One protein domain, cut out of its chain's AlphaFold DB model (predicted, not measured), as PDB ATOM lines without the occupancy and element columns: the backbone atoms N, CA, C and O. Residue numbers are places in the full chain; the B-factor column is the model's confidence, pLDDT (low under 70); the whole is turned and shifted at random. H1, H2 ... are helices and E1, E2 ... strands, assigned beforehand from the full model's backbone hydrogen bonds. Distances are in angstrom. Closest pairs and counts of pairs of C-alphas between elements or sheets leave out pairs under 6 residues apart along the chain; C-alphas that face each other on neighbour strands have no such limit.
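Overview. This is residues 36 to 118 of the 124 residues of an uncharacterized protein of Variovorax sp. RO1 (UniProt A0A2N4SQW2). The model is a long, loose rod: at one end an antiparallel ribbon of two strands, E1 and E2, has helix H3 packed on it, and the long helix H1 reaches away toward the other end. Beyond H1 the chain folds back to the short helix H2 near the middle, and residues 82 to 95 then lead to H3. The 83 printed residues hold three named helices and two named strands, in the order E1, H1, H2, H3, E2; the class is mixed, helices and strands. The radius of gyration of the C-alphas is 16.8 A, and the spans are 55 by 20 by 19 A.

Arrangement. E1, residues 36 to 42, and E2, residues 112 to 118, are antiparallel neighbours at 163 degrees, with N 38 and O 117 at 2.8 A and N 115 and O 40 at 2.8 A, within hydrogen-bond range. Residues 40 to 41 of E1 also pair, antiparallel, with residues 86 to 87. H1, residues 46 to 63, and H2, residues 75 to 81, only just touch, with 3 pairs of C-alphas within 8 A, made by residues 47 to 51 of H1 alone; the closest C-alphas are those of Leu 47 and Ala 75, 7.1 A. Their lines are about perpendicular, at 83 degrees. For H3, residues 96 to 108, the closest C-alphas are Ala 99 to Val 39 of E1, 6.3 A, and Lys 103 to Val 114 of E2, 6.2 A. H1 and H3 are apart. In H1, H2 and H3 every O i to N i+4 pair is within hydrogen-bond range.

Along the chain. E1 begins at C-alpha 36, (62.860, 95.487, 98.260), and is 20.3 A long. H1 is 25.6 A, H2 10.1 A and H3 18.7 A long. E2, 18.8 A, ends at C-alpha 118, (59.770, 99.928, 101.303).

Size, cuts and confidence. The C-alphas farthest apart, of Asn 65 and Val 95, are 55.0 A apart. The links H1 to H2 and H2 to H3 are long. The printed part has no cut, and no printed residue is under 70 in pLDDT.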
ATOM      1  N   GLY A  36      61.703  95.109  97.463       88.12
ATOM      2  CA  GLY A  36      62.860  95.487  98.260       88.12
ATOM      3  C   GLY A  36      62.741  96.881  98.876       88.12
ATOM      4  O   GLY A  36      61.660  97.460  98.979       88.12
ATOM      5  N   TRP A  37      63.883  97.423  99.274       90.94
ATOM      6  CA  TRP A  37      64.024  98.667 100.017       90.94
ATOM      7  C   TRP A  37      64.836  99.674  99.204       90.94
ATOM      8  O   TRP A  37      65.874  99.345  98.626       90.94
ATOM      9  N   ALA A  38      64.371 100.913  99.138       93.06
ATOM     10  CA  ALA A  38      65.105 102.025  98.558       93.06
ATOM     11  C   ALA A  38      65.593 102.955  99.665       93.06
ATOM     12  O   ALA A  38      64.878 103.207 100.629       93.06
ATOM     13  N   VAL A  39      66.796 103.492  99.492       94.25
ATOM     14  CA  VAL A  39      67.289 104.606 100.301       94.25
ATOM     15  C   VAL A  39      67.164 105.857  99.445       94.25
ATOM     16  O   VAL A  39      67.706 105.907  98.336       94.25
ATOM     17  N   GLU A  40      66.399 106.825  99.928       95.38
ATOM     18  CA  GLU A  40      66.110 108.091  99.259       95.38
ATOM     19  C   GLU A  40      66.598 109.249 100.132       95.38
ATOM     20  O   GLU A  40      66.454 109.199 101.348       95.38
ATOM     21  N   GLY A  41      67.147 110.293  99.523       94.00
ATOM     22  CA  GLY A  41      67.636 111.476 100.224       94.00
ATOM     23  C   GLY A  41      67.923 112.621  99.259       94.00
ATOM     24  O   GLY A  41      67.856 112.463  98.038       94.00
ATOM     25  N   VAL A  42      68.238 113.786  99.798       93.75
ATOM     26  CA  VAL A  42      68.740 114.921  99.026       93.75
ATOM     27  C   VAL A  42      70.245 114.719  98.834       93.75
ATOM     28  O   VAL A  42      70.949 114.508  99.826       93.75
ATOM     29  N   PRO A  43      70.748 114.735  97.588       93.44
ATOM     30  CA  PRO A  43      72.157 114.478  97.346       93.44
ATOM     31  C   PRO A  43      73.029 115.631  97.864       93.44
ATOM     32  O   PRO A  43      72.558 116.773  97.932       93.44
ATOM     33  N   PRO A  44      74.298 115.348  98.197       91.75
ATOM     34  CA  PRO A  44      75.258 116.384  98.553       91.75
ATOM     35  C   PRO A  44      75.405 117.378  97.393       91.75
ATOM     36  O   PRO A  44      75.274 117.000  96.228       91.75
ATOM     37  N   GLY A  45      75.618 118.653  97.710       90.38
ATOM     38  CA  GLY A  45      75.719 119.737  96.726       90.38
ATOM     39  C   GLY A  45      74.379 120.271  96.202       90.38
ATOM     40  O   GLY A  45      74.312 121.418  95.777       90.38
ATOM     41  N   ALA A  46      73.268 119.532  96.316       90.25
ATOM     42  CA  ALA A  46      71.972 120.009  95.812       90.25
ATOM     43  C   ALA A  46      71.471 121.283  96.506       90.25
ATOM     44  O   ALA A  46      70.753 122.079  95.907       90.25
ATOM     45  N   LEU A  47      71.820 121.455  97.782       90.12
ATOM     46  CA  LEU A  47      71.454 122.642  98.550       90.12
ATOM     47  C   LEU A  47      72.258 123.866  98.097       90.12
ATOM     48  O   LEU A  47      71.693 124.947  97.960       90.12
ATOM     49  N   GLU A  48      73.546 123.677  97.821       91.50
ATOM     50  CA  GLU A  48      74.456 124.717  97.331       91.50
ATOM     51  C   GLU A  48      74.078 125.141  95.908       91.50
ATOM     52  O   GLU A  48      73.960 126.331  95.626       91.50
ATOM     53  N   GLU A  49      73.789 124.176  95.029       91.62
ATOM     54  CA  GLU A  49      73.274 124.429  93.679       91.62
ATOM     55  C   GLU A  49      71.969 125.231  93.719       91.62
ATOM     56  O   GLU A  49      71.795 126.191  92.969       91.62
ATOM     57  N   ALA A  50      71.050 124.862  94.615       91.19
ATOM     58  CA  ALA A  50      69.778 125.555  94.745       91.19
ATOM     59  C   ALA A  50      69.935 126.971  95.316       91.19
ATOM     60  O   ALA A  50      69.234 127.881  94.873       91.19
ATOM     61  N   GLN A  51      70.872 127.173  96.246       92.25
ATOM     62  CA  GLN A  51      71.214 128.495  96.760       92.25
ATOM     63  C   GLN A  51      71.813 129.382  95.662       92.25
ATOM     64  O   GLN A  51      71.371 130.517  95.490       92.25
ATOM     65  N   ALA A  52      72.773 128.863  94.895       93.12
ATOM     66  CA  ALA A  52      73.405 129.594  93.800       93.12
ATOM     67  C   ALA A  52      72.385 129.988  92.720       93.12
ATOM     68  O   ALA A  52      72.406 131.111  92.220       93.12
ATOM     69  N   LEU A  53      71.457 129.086  92.390       92.44
ATOM     70  CA  LEU A  53      70.389 129.363  91.434       92.44
ATOM     71  C   LEU A  53      69.434 130.448  91.953       92.44
ATOM     72  O   LEU A  53      69.100 131.366  91.211       92.44
ATOM     73  N   HIS A  54      69.053 130.396  93.231       91.62
ATOM     74  CA  HIS A  54      68.206 131.422  93.853       91.62
ATOM     75  C   HIS A  54      68.871 132.801  93.855       91.62
ATOM     76  O   HIS A  54      68.230 133.813  93.575       91.62
ATOM     77  N   GLU A  55      70.169 132.857  94.151       92.38
ATOM     78  CA  GLU A  55      70.931 134.104  94.114       92.38
ATOM     79  C   GLU A  55      71.005 134.683  92.696       92.38
ATOM     80  O   GLU A  55      70.774 135.879  92.510       92.38
ATOM     81  N   GLN A  56      71.238 133.838  91.688       92.69
ATOM     82  CA  GLN A  56      71.214 134.248  90.282       92.69
ATOM     83  C   GLN A  56      69.838 134.782  89.869       92.69
ATOM     84  O   GLN A  56      69.756 135.862  89.285       92.69
ATOM     85  N   GLU A  57      68.755 134.078  90.211       90.44
ATOM     86  CA  GLU A  57      67.382 134.522  89.936       90.44
ATOM     87  C   GLU A  57      67.092 135.880  90.580       90.44
ATOM     88  O   GLU A  57      66.517 136.770  89.950       90.44
ATOM     89  N   ARG A  58      67.538 136.078  91.825       91.00
ATOM     90  CA  ARG A  58      67.371 137.345  92.537       91.00
ATOM     91  C   ARG A  58      68.179 138.470  91.896       91.00
ATOM     92  O   ARG A  58      67.650 139.566  91.725       91.00
ATOM     93  N   ALA A  59      69.426 138.212  91.505       90.75
ATOM     94  CA  ALA A  59      70.277 139.186  90.825       90.75
ATOM     95  C   ALA A  59      69.695 139.612  89.467       90.75
ATOM     96  O   ALA A  59      69.680 140.802  89.149       90.75
ATOM     97  N   VAL A  60      69.164 138.662  88.691       91.75
ATOM     98  CA  VAL A  60      68.480 138.939  87.418       91.75
ATOM     99  C   VAL A  60      67.209 139.756  87.653       91.75
ATOM    100  O   VAL A  60      67.031 140.784  87.006       91.75
ATOM    101  N   ALA A  61      66.378 139.380  88.629       91.12
ATOM    102  CA  ALA A  61      65.156 140.114  88.961       91.12
ATOM    103  C   ALA A  61      65.433 141.570  89.376       91.12
ATOM    104  O   ALA A  61      64.699 142.475  88.980       91.12
ATOM    105  N   ILE A  62      66.509 141.809  90.134       89.81
ATOM    106  CA  ILE A  62      66.955 143.159  90.501       89.81
ATOM    107  C   ILE A  62      67.426 143.921  89.257       89.81
ATOM    108  O   ILE A  62      67.014 145.060  89.045       89.81
ATOM    109  N   ARG A  63      68.253 143.299  88.409       91.38
ATOM    110  CA  ARG A  63      68.772 143.919  87.180       91.38
ATOM    111  C   ARG A  63      67.656 144.320  86.214       91.38
ATOM    112  O   ARG A  63      67.751 145.364  85.577       91.38
ATOM    113  N   GLU A  64      66.616 143.504  86.106       92.31
ATOM    114  CA  GLU A  64      65.471 143.743  85.225       92.31
ATOM    115  C   GLU A  64      64.386 144.630  85.861       92.31
ATOM    116  O   GLU A  64      63.358 144.875  85.231       92.31
ATOM    117  N   ASN A  65      64.597 145.138  87.086       86.44
ATOM    118  CA  ASN A  65      63.587 145.862  87.871       86.44
ATOM    119  C   ASN A  65      62.239 145.122  87.899       86.44
ATOM    120  O   ASN A  65      61.164 145.710  87.730       86.44
ATOM    121  N   ALA A  66      62.294 143.802  88.082       87.25
ATOM    122  CA  ALA A  66      61.107 142.972  88.131       87.25
ATOM    123  C   ALA A  66      60.195 143.423  89.281       87.25
ATOM    124  O   ALA A  66      60.642 143.689  90.396       87.25
ATOM    125  N   LYS A  67      58.878 143.440  89.033       84.25
ATOM    126  CA  LYS A  67      57.868 143.803  90.047       84.25
ATOM    127  C   LYS A  67      57.890 142.895  91.281       84.25
ATOM    128  O   LYS A  67      57.357 143.267  92.321       84.25
ATOM    129  N   ARG A  68      58.455 141.693  91.150       85.25
ATOM    130  CA  ARG A  68      58.599 140.724  92.230       85.25
ATOM    131  C   ARG A  68      60.041 140.243  92.286       85.25
ATOM    132  O   ARG A  68      60.507 139.587  91.360       85.25
ATOM    133  N   ILE A  69      60.702 140.541  93.395       84.25
ATOM    134  CA  ILE A  69      62.027 140.018  93.722       84.25
ATOM    135  C   ILE A  69      61.816 138.771  94.596       84.25
ATOM    136  O   ILE A  69      60.966 138.808  95.489       84.25
ATOM    137  N   PRO A  70      62.528 137.661  94.340       84.81
ATOM    138  CA  PRO A  70      62.525 136.506  95.231       84.81
ATOM    139  C   PRO A  70      62.928 136.880  96.667       84.81
ATOM    140  O   PRO A  70      63.863 137.662  96.874       84.81
ATOM    141  N   ASP A  71      62.228 136.294  97.643       85.50
ATOM    142  CA  ASP A  71      62.513 136.461  99.074       85.50
ATOM    143  C   ASP A  71      63.915 135.940  99.440       85.50
ATOM    144  O   ASP A  71      64.619 135.342  98.623       85.50
ATOM    145  N   GLU A  72      64.349 136.166 100.677       87.31
ATOM    146  CA  GLU A  72      65.637 135.663 101.158       87.31
ATOM    147  C   GLU A  72      65.718 134.129 101.101       87.31
ATOM    148  O   GLU A  72      64.731 133.412 101.293       87.31
ATOM    149  N   TRP A  73      66.916 133.616 100.814       90.25
ATOM    150  CA  TRP A  73      67.146 132.178 100.742       90.25
ATOM    151  C   TRP A  73      66.952 131.534 102.116       90.25
ATOM    152  O   TRP A  73      67.638 131.873 103.079       90.25
ATOM    153  N   ASN A  74      66.054 130.552 102.192       91.38
ATOM    154  CA  ASN A  74      65.862 129.738 103.384       91.38
ATOM    155  C   ASN A  74      66.044 128.256 103.046       91.38
ATOM    156  O   ASN A  74      65.176 127.613 102.446       91.38
ATOM    157  N   ALA A  75      67.180 127.715 103.486       88.12
ATOM    158  CA  ALA A  75      67.560 126.325 103.277       88.12
ATOM    159  C   ALA A  75      66.538 125.328 103.854       88.12
ATOM    160  O   ALA A  75      66.238 124.320 103.216       88.12
ATOM    161  N   LEU A  76      65.962 125.607 105.030       88.19
ATOM    162  CA  LEU A  76      64.985 124.720 105.673       88.19
ATOM    163  C   LEU A  76      63.676 124.680 104.885       88.19
ATOM    164  O   LEU A  76      63.152 123.600 104.610       88.19
ATOM    165  N   THR A  77      63.184 125.846 104.464       89.31
ATOM    166  CA  THR A  77      61.976 125.947 103.638       89.31
ATOM    167  C   THR A  77      62.167 125.228 102.307       89.31
ATOM    168  O   THR A  77      61.281 124.494 101.865       89.31
ATOM    169  N   TRP A  78      63.336 125.379 101.678       91.19
ATOM    170  CA  TRP A  78      63.658 124.673 100.441       91.19
ATOM    171  C   TRP A  78      63.692 123.152 100.643       91.19
ATOM    172  O   TRP A  78      63.055 122.426  99.875       91.19
ATOM    173  N   LEU A  79      64.346 122.674 101.707       89.12
ATOM    174  CA  LEU A  79      64.413 121.252 102.059       89.12
ATOM    175  C   LEU A  79      63.036 120.628 102.313       89.12
ATOM    176  O   LEU A  79      62.845 119.447 102.049       89.12
ATOM    177  N   GLN A  80      62.072 121.396 102.819       87.06
ATOM    178  CA  GLN A  80      60.720 120.899 103.083       87.06
ATOM    179  C   GLN A  80      59.806 120.934 101.851       87.06
ATOM    180  O   GLN A  80      58.967 120.052 101.692       87.06
ATOM    181  N   THR A  81      59.937 121.954 100.998       84.94
ATOM    182  CA  THR A  81      58.940 122.244  99.948       84.94
ATOM    183  C   THR A  81      59.406 121.928  98.532       84.94
ATOM    184  O   THR A  81      58.606 121.486  97.709       84.94
ATOM    185  N   LYS A  82      60.684 122.167  98.220       84.19
ATOM    186  CA  LYS A  82      61.224 122.088  96.854       84.19
ATOM    187  C   LYS A  82      62.215 120.943  96.660       84.19
ATOM    188  O   LYS A  82      62.421 120.516  95.521       84.19
ATOM    189  N   ALA A  83      62.835 120.448  97.728       89.06
ATOM    190  CA  ALA A  83      63.830 119.396  97.624       89.06
ATOM    191  C   ALA A  83      63.218 118.086  97.113       89.06
ATOM    192  O   ALA A  83      62.253 117.548  97.658       89.06
ATOM    193  N   LYS A  84      63.809 117.553  96.041       88.50
ATOM    194  CA  LYS A  84      63.428 116.260  95.475       88.50
ATOM    195  C   LYS A  84      64.352 115.185  96.018       88.50
ATOM    196  O   LYS A  84      65.553 115.198  95.755       88.50
ATOM    197  N   LEU A  85      63.764 114.234  96.731       91.69
ATOM    198  CA  LEU A  85      64.468 113.056  97.213       91.69
ATOM    199  C   LEU A  85      64.875 112.189  96.015       91.69
ATOM    200  O   LEU A  85      64.037 111.775  95.212       91.69
ATOM    201  N   LYS A  86      66.172 111.927  95.886       92.38
ATOM    202  CA  LYS A  86      66.748 111.022  94.892       92.38
ATOM    203  C   LYS A  86      67.152 109.717  95.560       92.38
ATOM    204  O   LYS A  86      67.461 109.674  96.746       92.38
ATOM    205  N   ARG A  87      67.168 108.634  94.786       93.25
ATOM    206  CA  ARG A  87      67.643 107.340  95.279       93.25
ATOM    207  C   ARG A  87      69.166 107.352  95.365       93.25
ATOM    208  O   ARG A  87      69.819 107.659  94.372       93.25
ATOM    209  N   VAL A  88      69.712 106.945  96.511       92.06
ATOM    210  CA  VAL A  88      71.164 106.749  96.706       92.06
ATOM    211  C   VAL A  88      71.691 105.675  95.754       92.06
ATOM    212  O   VAL A  88      72.799 105.764  95.236       92.06
ATOM    213  N   ARG A  89      70.861 104.662  95.477       90.38
ATOM    214  CA  ARG A  89      71.175 103.551  94.580       90.38
ATOM    215  C   ARG A  89      70.008 103.252  93.647       90.38
ATOM    216  O   ARG A  89      68.853 103.185  94.076       90.38
ATOM    217  N   THR A  90      70.323 102.980  92.381       89.12
ATOM    218  CA  THR A  90      69.337 102.620  91.349       89.12
ATOM    219  C   THR A  90      68.619 101.303  91.664       89.12
ATOM    220  O   THR A  90      67.394 101.224  91.568       89.12
ATOM    221  N   LYS A  91      69.359 100.262  92.078       88.62
ATOM    222  CA  LYS A  91      68.793  98.955  92.451       88.62
ATOM    223  C   LYS A  91      68.309  98.967  93.905       88.62
ATOM    224  O   LYS A  91      68.976  99.516  94.778       88.62
ATOM    225  N   ALA A  92      67.159  98.341  94.153       90.56
ATOM    226  CA  ALA A  92      66.637  98.138  95.500       90.56
ATOM    227  C   ALA A  92      67.492  97.138  96.298       90.56
ATOM    228  O   ALA A  92      68.135  96.252  95.726       90.56
ATOM    229  N   TYR A  93      67.487  97.290  97.617       90.00
ATOM    230  CA  TYR A  93      68.031  96.319  98.556       90.00
ATOM    231  C   TYR A  93      67.012  95.216  98.809       90.00
ATOM    232  O   TYR A  93      65.829  95.488  98.972       90.00
ATOM    233  N   GLU A  94      67.467  93.972  98.860       88.06
ATOM    234  CA  GLU A  94      66.598  92.831  99.164       88.06
ATOM    235  C   GLU A  94      66.342  92.729 100.677       88.06
ATOM    236  O   GLU A  94      65.246  92.373 101.098       88.06
ATOM    237  N   VAL A  95      67.322  93.144 101.489       89.94
ATOM    238  CA  VAL A  95      67.307  93.059 102.955       89.94
ATOM    239  C   VAL A  95      67.188  94.462 103.577       89.94
ATOM    240  O   VAL A  95      67.904  95.370 103.136       89.94
ATOM    241  N   PRO A  96      66.337  94.666 104.603       89.75
ATOM    242  CA  PRO A  96      66.180  95.963 105.273       89.75
ATOM    243  C   PRO A  96      67.459  96.441 105.973       89.75
ATOM    244  O   PRO A  96      67.786  97.623 105.911       89.75
ATOM    245  N   GLU A  97      68.218  95.531 106.583       92.25
ATOM    246  CA  GLU A  97      69.466  95.849 107.292       92.25
ATOM    247  C   GLU A  97      70.517  96.466 106.361       92.25
ATOM    248  O   GLU A  97      71.160  97.456 106.703       92.25
ATOM    249  N   ALA A  98      70.629  95.948 105.134       92.25
ATOM    250  CA  ALA A  98      71.518  96.515 104.124       92.25
ATOM    251  C   ALA A  98      71.102  97.944 103.730       92.25
ATOM    252  O   ALA A  98      71.956  98.801 103.490       92.25
ATOM    253  N   ALA A  99      69.795  98.222 103.681       93.12
ATOM    254  CA  ALA A  99      69.288  99.565 103.420       93.12
ATOM    255  C   ALA A  99      69.548 100.518 104.599       93.12
ATOM    256  O   ALA A  99      69.891 101.675 104.363       93.12
ATOM    257  N   ALA A 100      69.441 100.038 105.841       94.19
ATOM    258  CA  ALA A 100      69.772 100.811 107.036       94.19
ATOM    259  C   ALA A 100      71.263 101.177 107.080       94.19
ATOM    260  O   ALA A 100      71.601 102.347 107.218       94.19
ATOM    261  N   LEU A 101      72.154 100.217 106.819       95.81
ATOM    262  CA  LEU A 101      73.592 100.486 106.738       95.81
ATOM    263  C   LEU A 101      73.909 101.512 105.640       95.81
ATOM    264  O   LEU A 101      74.701 102.434 105.840       95.81
ATOM    265  N   CYS A 102      73.259 101.397 104.479       93.44
ATOM    266  CA  CYS A 102      73.433 102.368 103.404       93.44
ATOM    267  C   CYS A 102      72.900 103.760 103.772       93.44
ATOM    268  O   CYS A 102      73.490 104.751 103.342       93.44
ATOM    269  N   LYS A 103      71.813 103.854 104.548       95.12
ATOM    270  CA  LYS A 103      71.314 105.128 105.076       95.12
ATOM    271  C   LYS A 103      72.396 105.803 105.924       95.12
ATOM    272  O   LYS A 103      72.744 106.943 105.633       95.12
ATOM    273  N   ASP A 104      72.979 105.087 106.880       96.00
ATOM    274  CA  ASP A 104      74.003 105.641 107.777       96.00
ATOM    275  C   ASP A 104      75.255 106.093 107.008       96.00
ATOM    276  O   ASP A 104      75.855 107.127 107.305       96.00
ATOM    277  N   MET A 105      75.653 105.335 105.981       95.25
ATOM    278  CA  MET A 105      76.748 105.732 105.091       95.25
ATOM    279  C   MET A 105      76.410 106.982 104.276       95.25
ATOM    280  O   MET A 105      77.272 107.840 104.097       95.25
ATOM    281  N   ALA A 106      75.178 107.097 103.778       94.44
ATOM    282  CA  ALA A 106      74.742 108.248 102.997       94.44
ATOM    283  C   ALA A 106      74.693 109.523 103.853       94.44
ATOM    284  O   ALA A 106      75.170 110.564 103.407       94.44
ATOM    285  N   GLU A 107      74.199 109.434 105.089       94.31
ATOM    286  CA  GLU A 107      74.219 110.547 106.047       94.31
ATOM    287  C   GLU A 107      75.654 111.016 106.323       94.31
ATOM    288  O   GLU A 107      75.945 112.208 106.236       94.31
ATOM    289  N   LYS A 108      76.590 110.082 106.545       93.81
ATOM    290  CA  LYS A 108      78.022 110.402 106.702       93.81
ATOM    291  C   LYS A 108      78.647 111.008 105.445       93.81
ATOM    292  O   LYS A 108      79.568 111.809 105.551       93.81
ATOM    293  N   ALA A 109      78.152 110.639 104.266       92.56
ATOM    294  CA  ALA A 109      78.584 111.188 102.984       92.56
ATOM    295  C   ALA A 109      77.946 112.555 102.655       92.56
ATOM    296  O   ALA A 109      78.141 113.060 101.550       92.56
ATOM    297  N   GLY A 110      77.178 113.149 103.575       92.19
ATOM    298  CA  GLY A 110      76.586 114.478 103.404       92.19
ATOM    299  C   GLY A 110      75.252 114.493 102.657       92.19
ATOM    300  O   GLY A 110      74.820 115.550 102.201       92.19
ATOM    301  N   TRP A 111      74.577 113.349 102.519       94.75
ATOM    302  CA  TRP A 111      73.190 113.341 102.057       94.75
ATOM    303  C   TRP A 111      72.265 113.887 103.149       94.75
ATOM    304  O   TRP A 111      72.394 113.538 104.322       94.75
ATOM    305  N   LEU A 112      71.286 114.704 102.758       92.25
ATOM    306  CA  LEU A 112      70.314 115.298 103.681       92.25
ATOM    307  C   LEU A 112      68.975 114.554 103.611       92.25
ATOM    308  O   LEU A 112      68.590 114.045 102.559       92.25
ATOM    309  N   GLN A 113      68.242 114.514 104.730       90.38
ATOM    310  CA  GLN A 113      66.917 113.874 104.835       90.38
ATOM    311  C   GLN A 113      66.875 112.430 104.297       90.38
ATOM    312  O   GLN A 113      65.948 112.038 103.581       90.38
ATOM    313  N   VAL A 114      67.892 111.632 104.623       93.69
ATOM    314  CA  VAL A 114      67.971 110.252 104.145       93.69
ATOM    315  C   VAL A 114      66.929 109.388 104.852       93.69
ATOM    316  O   VAL A 114      66.839 109.348 106.079       93.69
ATOM    317  N   ARG A 115      66.140 108.651 104.074       93.31
ATOM    318  CA  ARG A 115      65.115 107.732 104.569       93.31
ATOM    319  C   ARG A 115      65.140 106.407 103.823       93.31
ATOM    320  O   ARG A 115      65.443 106.344 102.631       93.31
ATOM    321  N   VAL A 116      64.756 105.350 104.531       93.31
ATOM    322  CA  VAL A 116      64.522 104.030 103.945       93.31
ATOM    323  C   VAL A 116      63.038 103.910 103.609       93.31
ATOM    324  O   VAL A 116      62.180 104.171 104.448       93.31
ATOM    325  N   ARG A 117      62.729 103.521 102.374       91.81
ATOM    326  CA  ARG A 117      61.373 103.341 101.854       91.81
ATOM    327  C   ARG A 117      61.197 101.909 101.360       91.81
ATOM    328  O   ARG A 117      61.959 101.455 100.505       91.81
ATOM    329  N   ALA A 118      60.180 101.213 101.859       88.94
ATOM    330  CA  ALA A 118      59.770  99.928 101.303       88.94
ATOM    331  C   ALA A 118      59.129 100.142  99.922       88.94
ATOM    332  O   ALA A 118      58.266 101.007  99.758       88.94
TER     333      ALA A 118